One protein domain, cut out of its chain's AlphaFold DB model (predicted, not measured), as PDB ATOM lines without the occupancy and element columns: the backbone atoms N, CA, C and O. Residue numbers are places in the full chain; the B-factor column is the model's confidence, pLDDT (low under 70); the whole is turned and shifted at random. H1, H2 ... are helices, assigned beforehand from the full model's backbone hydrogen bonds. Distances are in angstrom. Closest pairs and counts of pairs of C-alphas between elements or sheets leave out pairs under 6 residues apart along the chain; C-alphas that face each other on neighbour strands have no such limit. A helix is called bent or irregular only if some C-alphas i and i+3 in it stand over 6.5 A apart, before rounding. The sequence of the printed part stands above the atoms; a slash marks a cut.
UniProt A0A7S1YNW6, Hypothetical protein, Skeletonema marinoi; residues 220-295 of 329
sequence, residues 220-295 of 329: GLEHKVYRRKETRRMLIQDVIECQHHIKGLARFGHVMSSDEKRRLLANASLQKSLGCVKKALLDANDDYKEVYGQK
ATOM      1  N   GLY A 220       0.896  -9.238 -15.350       55.78
ATOM      2  CA  GLY A 220      -0.466  -8.735 -15.112       55.78
ATOM      3  C   GLY A 220      -1.029  -7.876 -16.262       55.78
ATOM      4  O   GLY A 220      -2.232  -7.900 -16.545       55.78
ATOM      5  N   LEU A 221      -0.163  -7.141 -16.965       55.00
ATOM      6  CA  LEU A 221      -0.496  -6.306 -18.123       55.00
ATOM      7  C   LEU A 221      -0.704  -7.127 -19.399       55.00
ATOM      8  O   LEU A 221      -1.615  -6.793 -20.161       55.00
ATOM      9  N   GLU A 222       0.028  -8.230 -19.601       58.16
ATOM     10  CA  GLU A 222      -0.246  -9.184 -20.695       58.16
ATOM     11  C   GLU A 222      -1.711  -9.628 -20.695       58.16
ATOM     12  O   GLU A 222      -2.392  -9.626 -21.727       58.16
ATOM     13  N   HIS A 223      -2.219  -9.964 -19.508       53.09
ATOM     14  CA  HIS A 223      -3.582 -10.444 -19.333       53.09
ATOM     15  C   HIS A 223      -4.627  -9.370 -19.676       53.09
ATOM     16  O   HIS A 223      -5.631  -9.664 -20.331       53.09
ATOM     17  N   LYS A 224      -4.392  -8.106 -19.294       53.03
ATOM     18  CA  LYS A 224      -5.306  -6.994 -19.612       53.03
ATOM     19  C   LYS A 224      -5.241  -6.577 -21.085       53.03
ATOM     20  O   LYS A 224      -6.282  -6.256 -21.656       53.03
ATOM     21  N   VAL A 225      -4.060  -6.581 -21.704       56.00
ATOM     22  CA  VAL A 225      -3.867  -6.075 -23.075       56.00
ATOM     23  C   VAL A 225      -4.200  -7.129 -24.129       56.00
ATOM     24  O   VAL A 225      -4.931  -6.818 -25.072       56.00
ATOM     25  N   TYR A 226      -3.719  -8.365 -23.974       56.38
ATOM     26  CA  TYR A 226      -3.859  -9.405 -24.996       56.38
ATOM     27  C   TYR A 226      -5.164 -10.197 -24.828       56.38
ATOM     28  O   TYR A 226      -5.952 -10.300 -25.768       56.38
ATOM     29  N   ARG A 227      -5.478 -10.688 -23.615       56.31
ATOM     30  CA  ARG A 227      -6.662 -11.552 -23.434       56.31
ATOM     31  C   ARG A 227      -7.987 -10.801 -23.568       56.31
ATOM     32  O   ARG A 227      -8.882 -11.314 -24.234       56.31
ATOM     33  N   ARG A 228      -8.145  -9.596 -23.002       56.88
ATOM     34  CA  ARG A 228      -9.437  -8.873 -23.078       56.88
ATOM     35  C   ARG A 228      -9.773  -8.413 -24.501       56.88
ATOM     36  O   ARG A 228     -10.905  -8.598 -24.945       56.88
ATOM     37  N   LYS A 229      -8.807  -7.861 -25.247       59.31
ATOM     38  CA  LYS A 229      -9.053  -7.378 -26.621       59.31
ATOM     39  C   LYS A 229      -9.261  -8.509 -27.621       59.31
ATOM     40  O   LYS A 229     -10.148  -8.397 -28.465       59.31
ATOM     41  N   GLU A 230      -8.477  -9.580 -27.540       62.72
ATOM     42  CA  GLU A 230      -8.583 -10.672 -28.508       62.72
ATOM     43  C   GLU A 230      -9.838 -11.515 -28.279       62.72
ATOM     44  O   GLU A 230     -10.557 -11.806 -29.231       62.72
ATOM     45  N   THR A 231     -10.191 -11.781 -27.017       58.62
ATOM     46  CA  THR A 231     -11.434 -12.497 -26.689       58.62
ATOM     47  C   THR A 231     -12.667 -11.684 -27.091       58.62
ATOM     48  O   THR A 231     -13.594 -12.243 -27.670       58.62
ATOM     49  N   ARG A 232     -12.667 -10.355 -26.884       63.50
ATOM     50  CA  ARG A 232     -13.771  -9.484 -27.328       63.50
ATOM     51  C   ARG A 232     -13.899  -9.450 -28.852       63.50
ATOM     52  O   ARG A 232     -15.002  -9.602 -29.362       63.50
ATOM     53  N   ARG A 233     -12.792  -9.277 -29.586       68.62
ATOM     54  CA  ARG A 233     -12.813  -9.286 -31.061       68.62
ATOM     55  C   ARG A 233     -13.280 -10.627 -31.621       68.62
ATOM     56  O   ARG A 233     -14.070 -10.630 -32.555       68.62
ATOM     57  N   MET A 234     -12.837 -11.742 -31.036       63.97
ATOM     58  CA  MET A 234     -13.311 -13.072 -31.417       63.97
ATOM     59  C   MET A 234     -14.814 -13.242 -31.171       63.97
ATOM     60  O   MET A 234     -15.510 -13.725 -32.053       63.97
ATOM     61  N   LEU A 235     -15.326 -12.804 -30.014       63.06
ATOM     62  CA  LEU A 235     -16.759 -12.874 -29.702       63.06
ATOM     63  C   LEU A 235     -17.604 -12.041 -30.673       63.06
ATOM     64  O   LEU A 235     -18.613 -12.531 -31.168       63.06
ATOM     65  N   ILE A 236     -17.179 -10.811 -30.981       71.75
ATOM     66  CA  ILE A 236     -17.874  -9.947 -31.949       71.75
ATOM     67  C   ILE A 236     -17.896 -10.608 -33.333       71.75
ATOM     68  O   ILE A 236     -18.954 -10.696 -33.953       71.75
ATOM     69  N   GLN A 237     -16.753 -11.120 -33.796       74.44
ATOM     70  CA  GLN A 237     -16.657 -11.796 -35.090       74.44
ATOM     71  C   GLN A 237     -17.558 -13.039 -35.157       74.44
ATOM     72  O   GLN A 237     -18.238 -13.243 -36.159       74.44
ATOM     73  N   ASP A 238     -17.607 -13.830 -34.085       63.69
ATOM     74  CA  ASP A 238     -18.435 -15.036 -33.997       63.69
ATOM     75  C   ASP A 238     -19.939 -14.707 -34.004       63.69
ATOM     76  O   ASP A 238     -20.725 -15.405 -34.652       63.69
ATOM     77  N   VAL A 239     -20.357 -13.636 -33.315       69.69
ATOM     78  CA  VAL A 239     -21.751 -13.160 -33.355       69.69
ATOM     79  C   VAL A 239     -22.123 -12.746 -34.775       69.69
ATOM     80  O   VAL A 239     -23.175 -13.153 -35.272       69.69
ATOM     81  N   ILE A 240     -21.248 -11.999 -35.450       77.25
ATOM     82  CA  ILE A 240     -21.443 -11.582 -36.843       77.25
ATOM     83  C   ILE A 240     -21.548 -12.807 -37.765       77.25
ATOM     84  O   ILE A 240     -22.470 -12.890 -38.575       77.25
ATOM     85  N   GLU A 241     -20.666 -13.799 -37.621       77.38
ATOM     86  CA  GLU A 241     -20.690 -15.028 -38.426       77.38
ATOM     87  C   GLU A 241     -21.981 -15.836 -38.211       77.38
ATOM     88  O   GLU A 241     -22.619 -16.262 -39.176       77.38
ATOM     89  N   CYS A 242     -22.442 -15.974 -36.963       70.06
ATOM     90  CA  CYS A 242     -23.715 -16.632 -36.661       70.06
ATOM     91  C   CYS A 242     -24.907 -15.872 -37.258       70.06
ATOM     92  O   CYS A 242     -25.817 -16.485 -37.820       70.06
ATOM     93  N   GLN A 243     -24.899 -14.539 -37.184       73.12
ATOM     94  CA  GLN A 243     -25.920 -13.705 -37.818       73.12
ATOM     95  C   GLN A 243     -25.920 -13.879 -39.344       73.12
ATOM     96  O   GLN A 243     -26.993 -13.972 -39.945       73.12
ATOM     97  N   HIS A 244     -24.746 -13.973 -39.978       79.19
ATOM     98  CA  HIS A 244     -24.631 -14.269 -41.407       79.19
ATOM     99  C   HIS A 244     -25.161 -15.659 -41.757       79.19
ATOM    100  O   HIS A 244     -25.895 -15.785 -42.736       79.19
ATOM    101  N   HIS A 245     -24.858 -16.681 -40.955       75.38
ATOM    102  CA  HIS A 245     -25.348 -18.040 -41.181       75.38
ATOM    103  C   HIS A 245     -26.880 -18.102 -41.076       75.38
ATOM    104  O   HIS A 245     -27.535 -18.636 -41.967       75.38
ATOM    105  N   ILE A 246     -27.479 -17.464 -40.065       71.19
ATOM    106  CA  ILE A 246     -28.943 -17.389 -39.922       71.19
ATOM    107  C   ILE A 246     -29.578 -16.671 -41.121       71.19
ATOM    108  O   ILE A 246     -30.576 -17.143 -41.668       71.19
ATOM    109  N   LYS A 247     -28.987 -15.555 -41.568       72.75
ATOM    110  CA  LYS A 247     -29.433 -14.847 -42.779       72.75
ATOM    111  C   LYS A 247     -29.286 -15.717 -44.034       72.75
ATOM    112  O   LYS A 247     -30.140 -15.652 -44.912       72.75
ATOM    113  N   GLY A 248     -28.233 -16.531 -44.115       74.19
ATOM    114  CA  GLY A 248     -28.007 -17.497 -45.190       74.19
ATOM    115  C   GLY A 248     -29.069 -18.595 -45.225       74.19
ATOM    116  O   GLY A 248     -29.665 -18.815 -46.271       74.19
ATOM    117  N   LEU A 249     -29.377 -19.219 -44.084       66.69
ATOM    118  CA  LEU A 249     -30.414 -20.257 -43.973       66.69
ATOM    119  C   LEU A 249     -31.806 -19.732 -44.343       66.69
ATOM    120  O   LEU A 249     -32.557 -20.413 -45.040       66.69
ATOM    121  N   ALA A 250     -32.116 -18.488 -43.966       66.38
ATOM    122  CA  ALA A 250     -33.362 -17.836 -44.359       66.38
ATOM    123  C   ALA A 250     -33.491 -17.667 -45.888       66.38
ATOM    124  O   ALA A 250     -34.595 -17.762 -46.419       66.38
ATOM    125  N   ARG A 251     -32.378 -17.469 -46.614       69.12
ATOM    126  CA  ARG A 251     -32.379 -17.367 -48.089       69.12
ATOM    127  C   ARG A 251     -32.703 -18.689 -48.791       69.12
ATOM    128  O   ARG A 251     -33.165 -18.650 -49.923       69.12
ATOM    129  N   PHE A 252     -32.510 -19.832 -48.132       72.31
ATOM    130  CA  PHE A 252     -32.864 -21.155 -48.663       72.31
ATOM    131  C   PHE A 252     -34.317 -21.565 -48.361       72.31
ATOM    132  O   PHE A 252     -34.675 -22.730 -48.511       72.31
ATOM    133  N   GLY A 253     -35.166 -20.631 -47.916       67.94
ATOM    134  CA  GLY A 253     -36.575 -20.901 -47.611       67.94
ATOM    135  C   GLY A 253     -36.807 -21.593 -46.264       67.94
ATOM    136  O   GLY A 253     -37.945 -21.899 -45.920       67.94
ATOM    137  N   HIS A 254     -35.759 -21.808 -45.462       73.62
ATOM    138  CA  HIS A 254     -35.900 -22.262 -44.081       73.62
ATOM    139  C   HIS A 254     -36.232 -21.076 -43.173       73.62
ATOM    140  O   HIS A 254     -35.362 -20.375 -42.649       73.62
ATOM    141  N   VAL A 255     -37.530 -20.836 -42.998       78.12
ATOM    142  CA  VAL A 255     -38.033 -19.851 -42.041       78.12
ATOM    143  C   VAL A 255     -37.904 -20.440 -40.638       78.12
ATOM    144  O   VAL A 255     -38.759 -21.195 -40.193       78.12
ATOM    145  N   MET A 256     -36.823 -20.102 -39.934       80.69
ATOM    146  CA  MET A 256     -36.697 -20.433 -38.512       80.69
ATOM    147  C   MET A 256     -37.553 -19.487 -37.670       80.69
ATOM    148  O   MET A 256     -37.470 -18.256 -37.818       80.69
ATOM    149  N   SER A 257     -38.309 -20.060 -36.738       89.38
ATOM    150  CA  SER A 257     -39.014 -19.305 -35.705       89.38
ATOM    151  C   SER A 257     -38.028 -18.534 -34.816       89.38
ATOM    152  O   SER A 257     -36.838 -18.860 -34.716       89.38
ATOM    153  N   SER A 258     -38.510 -17.482 -34.153       85.88
ATOM    154  CA  SER A 258     -37.695 -16.681 -33.227       85.88
ATOM    155  C   SER A 258     -37.082 -17.527 -32.103       85.88
ATOM    156  O   SER A 258     -35.938 -17.286 -31.706       85.88
ATOM    157  N   ASP A 259     -37.796 -18.554 -31.639       85.81
ATOM    158  CA  ASP A 259     -37.325 -19.459 -30.588       85.81
ATOM    159  C   ASP A 259     -36.219 -20.397 -31.073       85.81
ATOM    160  O   ASP A 259     -35.221 -20.596 -30.374       85.81
ATOM    161  N   GLU A 260     -36.331 -20.931 -32.289       82.81
ATOM    162  CA  GLU A 260     -35.284 -21.771 -32.876       82.81
ATOM    163  C   GLU A 260     -34.010 -20.967 -33.149       82.81
ATOM    164  O   GLU A 260     -32.913 -21.439 -32.845       82.81
ATOM    165  N   LYS A 261     -34.138 -19.721 -33.634       79.25
ATOM    166  CA  LYS A 261     -32.999 -18.796 -33.786       79.25
ATOM    167  C   LYS A 261     -32.301 -18.561 -32.448       79.25
ATOM    168  O   LYS A 261     -31.075 -18.636 -32.370       79.25
ATOM    169  N   ARG A 262     -33.072 -18.328 -31.380       76.25
ATOM    170  CA  ARG A 262     -32.538 -18.126 -30.025       76.25
ATOM    171  C   ARG A 262     -31.816 -19.373 -29.507       76.25
ATOM    172  O   ARG A 262     -30.712 -19.251 -28.980       76.25
ATOM    173  N   ARG A 263     -32.391 -20.567 -29.691       79.69
ATOM    174  CA  ARG A 263     -31.767 -21.847 -29.297       79.69
ATOM    175  C   ARG A 263     -30.479 -22.126 -30.070       79.69
ATOM    176  O   ARG A 263     -29.496 -22.554 -29.466       79.69
ATOM    177  N   LEU A 264     -30.460 -21.857 -31.375       78.69
ATOM    178  CA  LEU A 264     -29.273 -22.031 -32.211       78.69
ATOM    179  C   LEU A 264     -28.131 -21.116 -31.752       78.69
ATOM    180  O   LEU A 264     -27.018 -21.592 -31.529       78.69
ATOM    181  N   LEU A 265     -28.420 -19.828 -31.537       75.50
ATOM    182  CA  LEU A 265     -27.445 -18.861 -31.023       75.50
ATOM    183  C   LEU A 265     -26.937 -19.245 -29.628       75.50
ATOM    184  O   LEU A 265     -25.736 -19.170 -29.371       75.50
ATOM    185  N   ALA A 266     -27.822 -19.712 -28.742       74.50
ATOM    186  CA  ALA A 266     -27.443 -20.171 -27.409       74.50
ATOM    187  C   ALA A 266     -26.511 -21.396 -27.458       74.50
ATOM    188  O   ALA A 266     -25.495 -21.421 -26.765       74.50
ATOM    189  N   ASN A 267     -26.803 -22.384 -28.309       79.00
ATOM    190  CA  ASN A 267     -25.951 -23.563 -28.481       79.00
ATOM    191  C   ASN A 267     -24.594 -23.218 -29.109       79.00
ATOM    192  O   ASN A 267     -23.569 -23.727 -28.652       79.00
ATOM    193  N   ALA A 268     -24.570 -22.339 -30.115       73.56
ATOM    194  CA  ALA A 268     -23.326 -21.851 -30.711       73.56
ATOM    195  C   ALA A 268     -22.461 -21.125 -29.665       73.56
ATOM    196  O   ALA A 268     -21.275 -21.432 -29.518       73.56
ATOM    197  N   SER A 269     -23.077 -20.239 -28.874       72.06
ATOM    198  CA  SER A 269     -22.429 -19.542 -27.757       72.06
ATOM    199  C   SER A 269     -21.876 -20.520 -26.713       72.06
ATOM    200  O   SER A 269     -20.708 -20.426 -26.328       72.06
ATOM    201  N   LEU A 270     -22.657 -21.535 -26.320       76.62
ATOM    202  CA  LEU A 270     -22.227 -22.561 -25.368       76.62
ATOM    203  C   LEU A 270     -21.000 -23.335 -25.873       76.62
ATOM    204  O   LEU A 270     -20.002 -23.421 -25.157       76.62
ATOM    205  N   GLN A 271     -21.035 -23.864 -27.099       78.00
ATOM    206  CA  GLN A 271     -19.914 -24.625 -27.668       78.00
ATOM    207  C   GLN A 271     -18.631 -23.788 -27.749       78.00
ATOM    208  O   GLN A 271     -17.544 -24.261 -27.404       78.00
ATOM    209  N   LYS A 272     -18.750 -22.514 -28.133       67.81
ATOM    210  CA  LYS A 272     -17.615 -21.586 -28.179       67.81
ATOM    211  C   LYS A 272     -17.091 -21.253 -26.784       67.81
ATOM    212  O   LYS A 272     -15.878 -21.291 -26.584       67.81
ATOM    213  N   SER A 273     -17.969 -21.022 -25.805       67.50
ATOM    214  CA  SER A 273     -17.571 -20.786 -24.409       67.50
ATOM    215  C   SER A 273     -16.749 -21.954 -23.850       67.50
ATOM    216  O   SER A 273     -15.694 -21.739 -23.251       67.50
ATOM    217  N   LEU A 274     -17.149 -23.195 -24.150       74.94
ATOM    218  CA  LEU A 274     -16.402 -24.400 -23.783       74.94
ATOM    219  C   LEU A 274     -15.028 -24.448 -24.467       74.94
ATOM    220  O   LEU A 274     -14.030 -24.789 -23.828       74.94
ATOM    221  N   GLY A 275     -14.953 -24.063 -25.745       76.38
ATOM    222  CA  GLY A 275     -13.694 -23.917 -26.478       76.38
ATOM    223  C   GLY A 275     -12.756 -22.880 -25.850       76.38
ATOM    224  O   GLY A 275     -11.571 -23.160 -25.653       76.38
ATOM    225  N   CYS A 276     -13.284 -21.718 -25.462       65.88
ATOM    226  CA  CYS A 276     -12.539 -20.665 -24.771       65.88
ATOM    227  C   CYS A 276     -12.021 -21.132 -23.407       65.88
ATOM    228  O   CYS A 276     -10.849 -20.916 -23.106       65.88
ATOM    229  N   VAL A 277     -12.843 -21.830 -22.614       68.62
ATOM    230  CA  VAL A 277     -12.416 -22.422 -21.334       68.62
ATOM    231  C   VAL A 277     -11.286 -23.426 -21.558       68.62
ATOM    232  O   VAL A 277     -10.263 -23.363 -20.877       68.62
ATOM    233  N   LYS A 278     -11.411 -24.315 -22.553       76.38
ATOM    234  CA  LYS A 278     -10.357 -25.283 -22.893       76.38
ATOM    235  C   LYS A 278      -9.052 -24.590 -23.296       76.38
ATOM    236  O   LYS A 278      -7.988 -25.001 -22.843       76.38
ATOM    237  N   LYS A 279      -9.124 -23.532 -24.110       72.19
ATOM    238  CA  LYS A 279      -7.956 -22.733 -24.509       72.19
ATOM    239  C   LYS A 279      -7.328 -22.013 -23.314       72.19
ATOM    240  O   LYS A 279      -6.120 -22.077 -23.141       72.19
ATOM    241  N   ALA A 280      -8.136 -21.405 -22.448       68.00
ATOM    242  CA  ALA A 280      -7.654 -20.743 -21.240       68.00
ATOM    243  C   ALA A 280      -6.950 -21.716 -20.279       68.00
ATOM    244  O   ALA A 280      -5.951 -21.343 -19.668       68.00
ATOM    245  N   LEU A 281      -7.439 -22.957 -20.173       72.25
ATOM    246  CA  LEU A 281      -6.801 -24.020 -19.390       72.25
ATOM    247  C   LEU A 281      -5.479 -24.493 -20.006       72.25
ATOM    248  O   LEU A 281      -4.526 -24.726 -19.267       72.25
ATOM    249  N   LEU A 282      -5.411 -24.633 -21.334       75.88
ATOM    250  CA  LEU A 282      -4.157 -24.940 -22.031       75.88
ATOM    251  C   LEU A 282      -3.123 -23.841 -21.790       75.88
ATOM    252  O   LEU A 282      -2.008 -24.141 -21.382       75.88
ATOM    253  N   ASP A 283      -3.532 -22.582 -21.931       70.56
ATOM    254  CA  ASP A 283      -2.672 -21.435 -21.667       70.56
ATOM    255  C   ASP A 283      -2.160 -21.426 -20.222       70.56
ATOM    256  O   ASP A 283      -0.972 -21.249 -19.995       70.56
ATOM    257  N   ALA A 284      -3.042 -21.658 -19.243       70.88
ATOM    258  CA  ALA A 284      -2.654 -21.721 -17.835       70.88
ATOM    259  C   ALA A 284      -1.666 -22.867 -17.551       70.88
ATOM    260  O   ALA A 284      -0.784 -22.734 -16.706       70.88
ATOM    261  N   ASN A 285      -1.796 -23.992 -18.259       76.38
ATOM    262  CA  ASN A 285      -0.862 -25.108 -18.154       76.38
ATOM    263  C   ASN A 285       0.503 -24.775 -18.778       76.38
ATOM    264  O   ASN A 285       1.535 -25.132 -18.214       76.38
ATOM    265  N   ASP A 286       0.524 -24.083 -19.916       75.69
ATOM    266  CA  ASP A 286       1.768 -23.615 -20.531       75.69
ATOM    267  C   ASP A 286       2.473 -22.596 -19.625       75.69
ATOM    268  O   ASP A 286       3.670 -22.729 -19.382       75.69
ATOM    269  N   ASP A 287       1.719 -21.667 -19.030       71.56
ATOM    270  CA  ASP A 287       2.233 -20.693 -18.062       71.56
ATOM    271  C   ASP A 287       2.804 -21.406 -16.812       71.56
ATOM    272  O   ASP A 287       3.880 -21.059 -16.318       71.56
ATOM    273  N   TYR A 288       2.134 -22.460 -16.327       75.00
ATOM    274  CA  TYR A 288       2.639 -23.299 -15.235       75.00
ATOM    275  C   TYR A 288       3.955 -23.999 -15.609       75.00
ATOM    276  O   TYR A 288       4.910 -23.992 -14.832       75.00
ATOM    277  N   LYS A 289       4.044 -24.592 -16.803       77.31
ATOM    278  CA  LYS A 289       5.274 -25.249 -17.274       77.31
ATOM    279  C   LYS A 289       6.416 -24.267 -17.493       77.31
ATOM    280  O   LYS A 289       7.559 -24.636 -17.263       77.31
ATOM    281  N   GLU A 290       6.139 -23.044 -17.916       71.38
ATOM    282  CA  GLU A 290       7.166 -22.016 -18.069       71.38
ATOM    283  C   GLU A 290       7.806 -21.672 -16.715       71.38
ATOM    284  O   GLU A 290       9.027 -21.654 -16.594       71.38
ATOM    285  N   VAL A 291       6.988 -21.492 -15.671       71.50
ATOM    286  CA  VAL A 291       7.456 -21.119 -14.323       71.50
ATOM    287  C   VAL A 291       8.094 -22.294 -13.577       71.50
ATOM    288  O   VAL A 291       9.125 -22.141 -12.924       71.50
ATOM    289  N   TYR A 292       7.481 -23.477 -13.645       73.19
ATOM    290  CA  TYR A 292       7.867 -24.628 -12.819       73.19
ATOM    291  C   TYR A 292       8.597 -25.726 -13.598       73.19
ATOM    292  O   TYR A 292       9.309 -26.537 -13.006       73.19
ATOM    293  N   GLY A 293       8.456 -25.768 -14.922       65.62
ATOM    294  CA  GLY A 293       9.041 -26.807 -15.771       65.62
ATOM    295  C   GLY A 293      10.553 -26.696 -15.941       65.62
ATOM    296  O   GLY A 293      11.195 -27.714 -16.195       65.62
ATOM    297  N   GLN A 294      11.150 -25.521 -15.718       57.12
ATOM    298  CA  GLN A 294      12.610 -25.363 -15.734       57.12
ATOM    299  C   GLN A 294      13.308 -25.951 -14.493       57.12
ATOM    300  O   GLN A 294      14.505 -26.220 -14.539       57.12
ATOM    301  N   LYS A 295      12.582 -26.249 -13.402       55.06
ATOM    302  CA  LYS A 295      13.180 -26.805 -12.170       55.06
ATOM    303  C   LYS A 295      13.510 -28.304 -12.236       55.06
ATOM    304  O   LYS A 295      14.022 -28.854 -11.268       55.06
TER     305      LYS A 295
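AT A GLANCE: This is residues 220 to 295 of the 329 residues of the protein "Hypothetical protein" of Skeletonema marinoi (UniProt A0A7S1YNW6). This is a long, slender helical hairpin: H1 runs one way, a short loop of residues 252 to 257 turns the chain, and H2 folds back at a narrow angle. The two helices come near each other towards the loop, at Cys 242 and Leu 265, and splay apart from there, with residues 220 to 226 of H1 and 281 to 295 of H2 standing free. The printed part has 76 residues with two named helices, H1 then H2, and no named strand; the class is all helix. It is extended, with a radius of gyration of the C-alphas of 17.8 A, and its outline is a rod spanning 61 by 20 by 17 A.

HOW THE PARTS SIT: H1, residues 220 to 251, and H2, residues 258 to 295, form a helical hairpin. They only just touch, with 3 pairs of C-alphas within 8 A; the closest are those of Cys 242 and Leu 265, 7.1 A apart. H1 touches H2 with residues 242 to 246 alone, and H2 touches H1 with residues 261 to 268 alone. They run opposite ways at a shallow tilt of 28 degrees. O i to N i+4 pairs are within hydrogen-bond range in 25 of 28 cases in H1 and 32 of 34 in H2.

IN THESE COORDINATES: H1 begins at C-alpha 220, (-0.466, -8.735, -15.112), and measures 46.7 A from first to last C-alpha. It is neither bent nor irregular, but only just: C-alphas 225 and 228 are 6.2 A apart. H2 begins at C-alpha 258, (-37.695, -16.681, -33.227), ends at C-alpha 295, (13.180, -26.805, -12.170), and measures 56.0 A. It has a kink of 34 degrees near residue 289 and is only just irregular, with C-alphas 291 and 294 6.8 A apart.

THE WHOLE: The C-alphas farthest apart, of Gly 253 and Lys 295, are separated by 61.4 A. The printed part has no cut, and its one link is short. Mean pLDDT of the printed part is 70.4; 30 residues are under 70, among them 220 to 235 and 293 to 295.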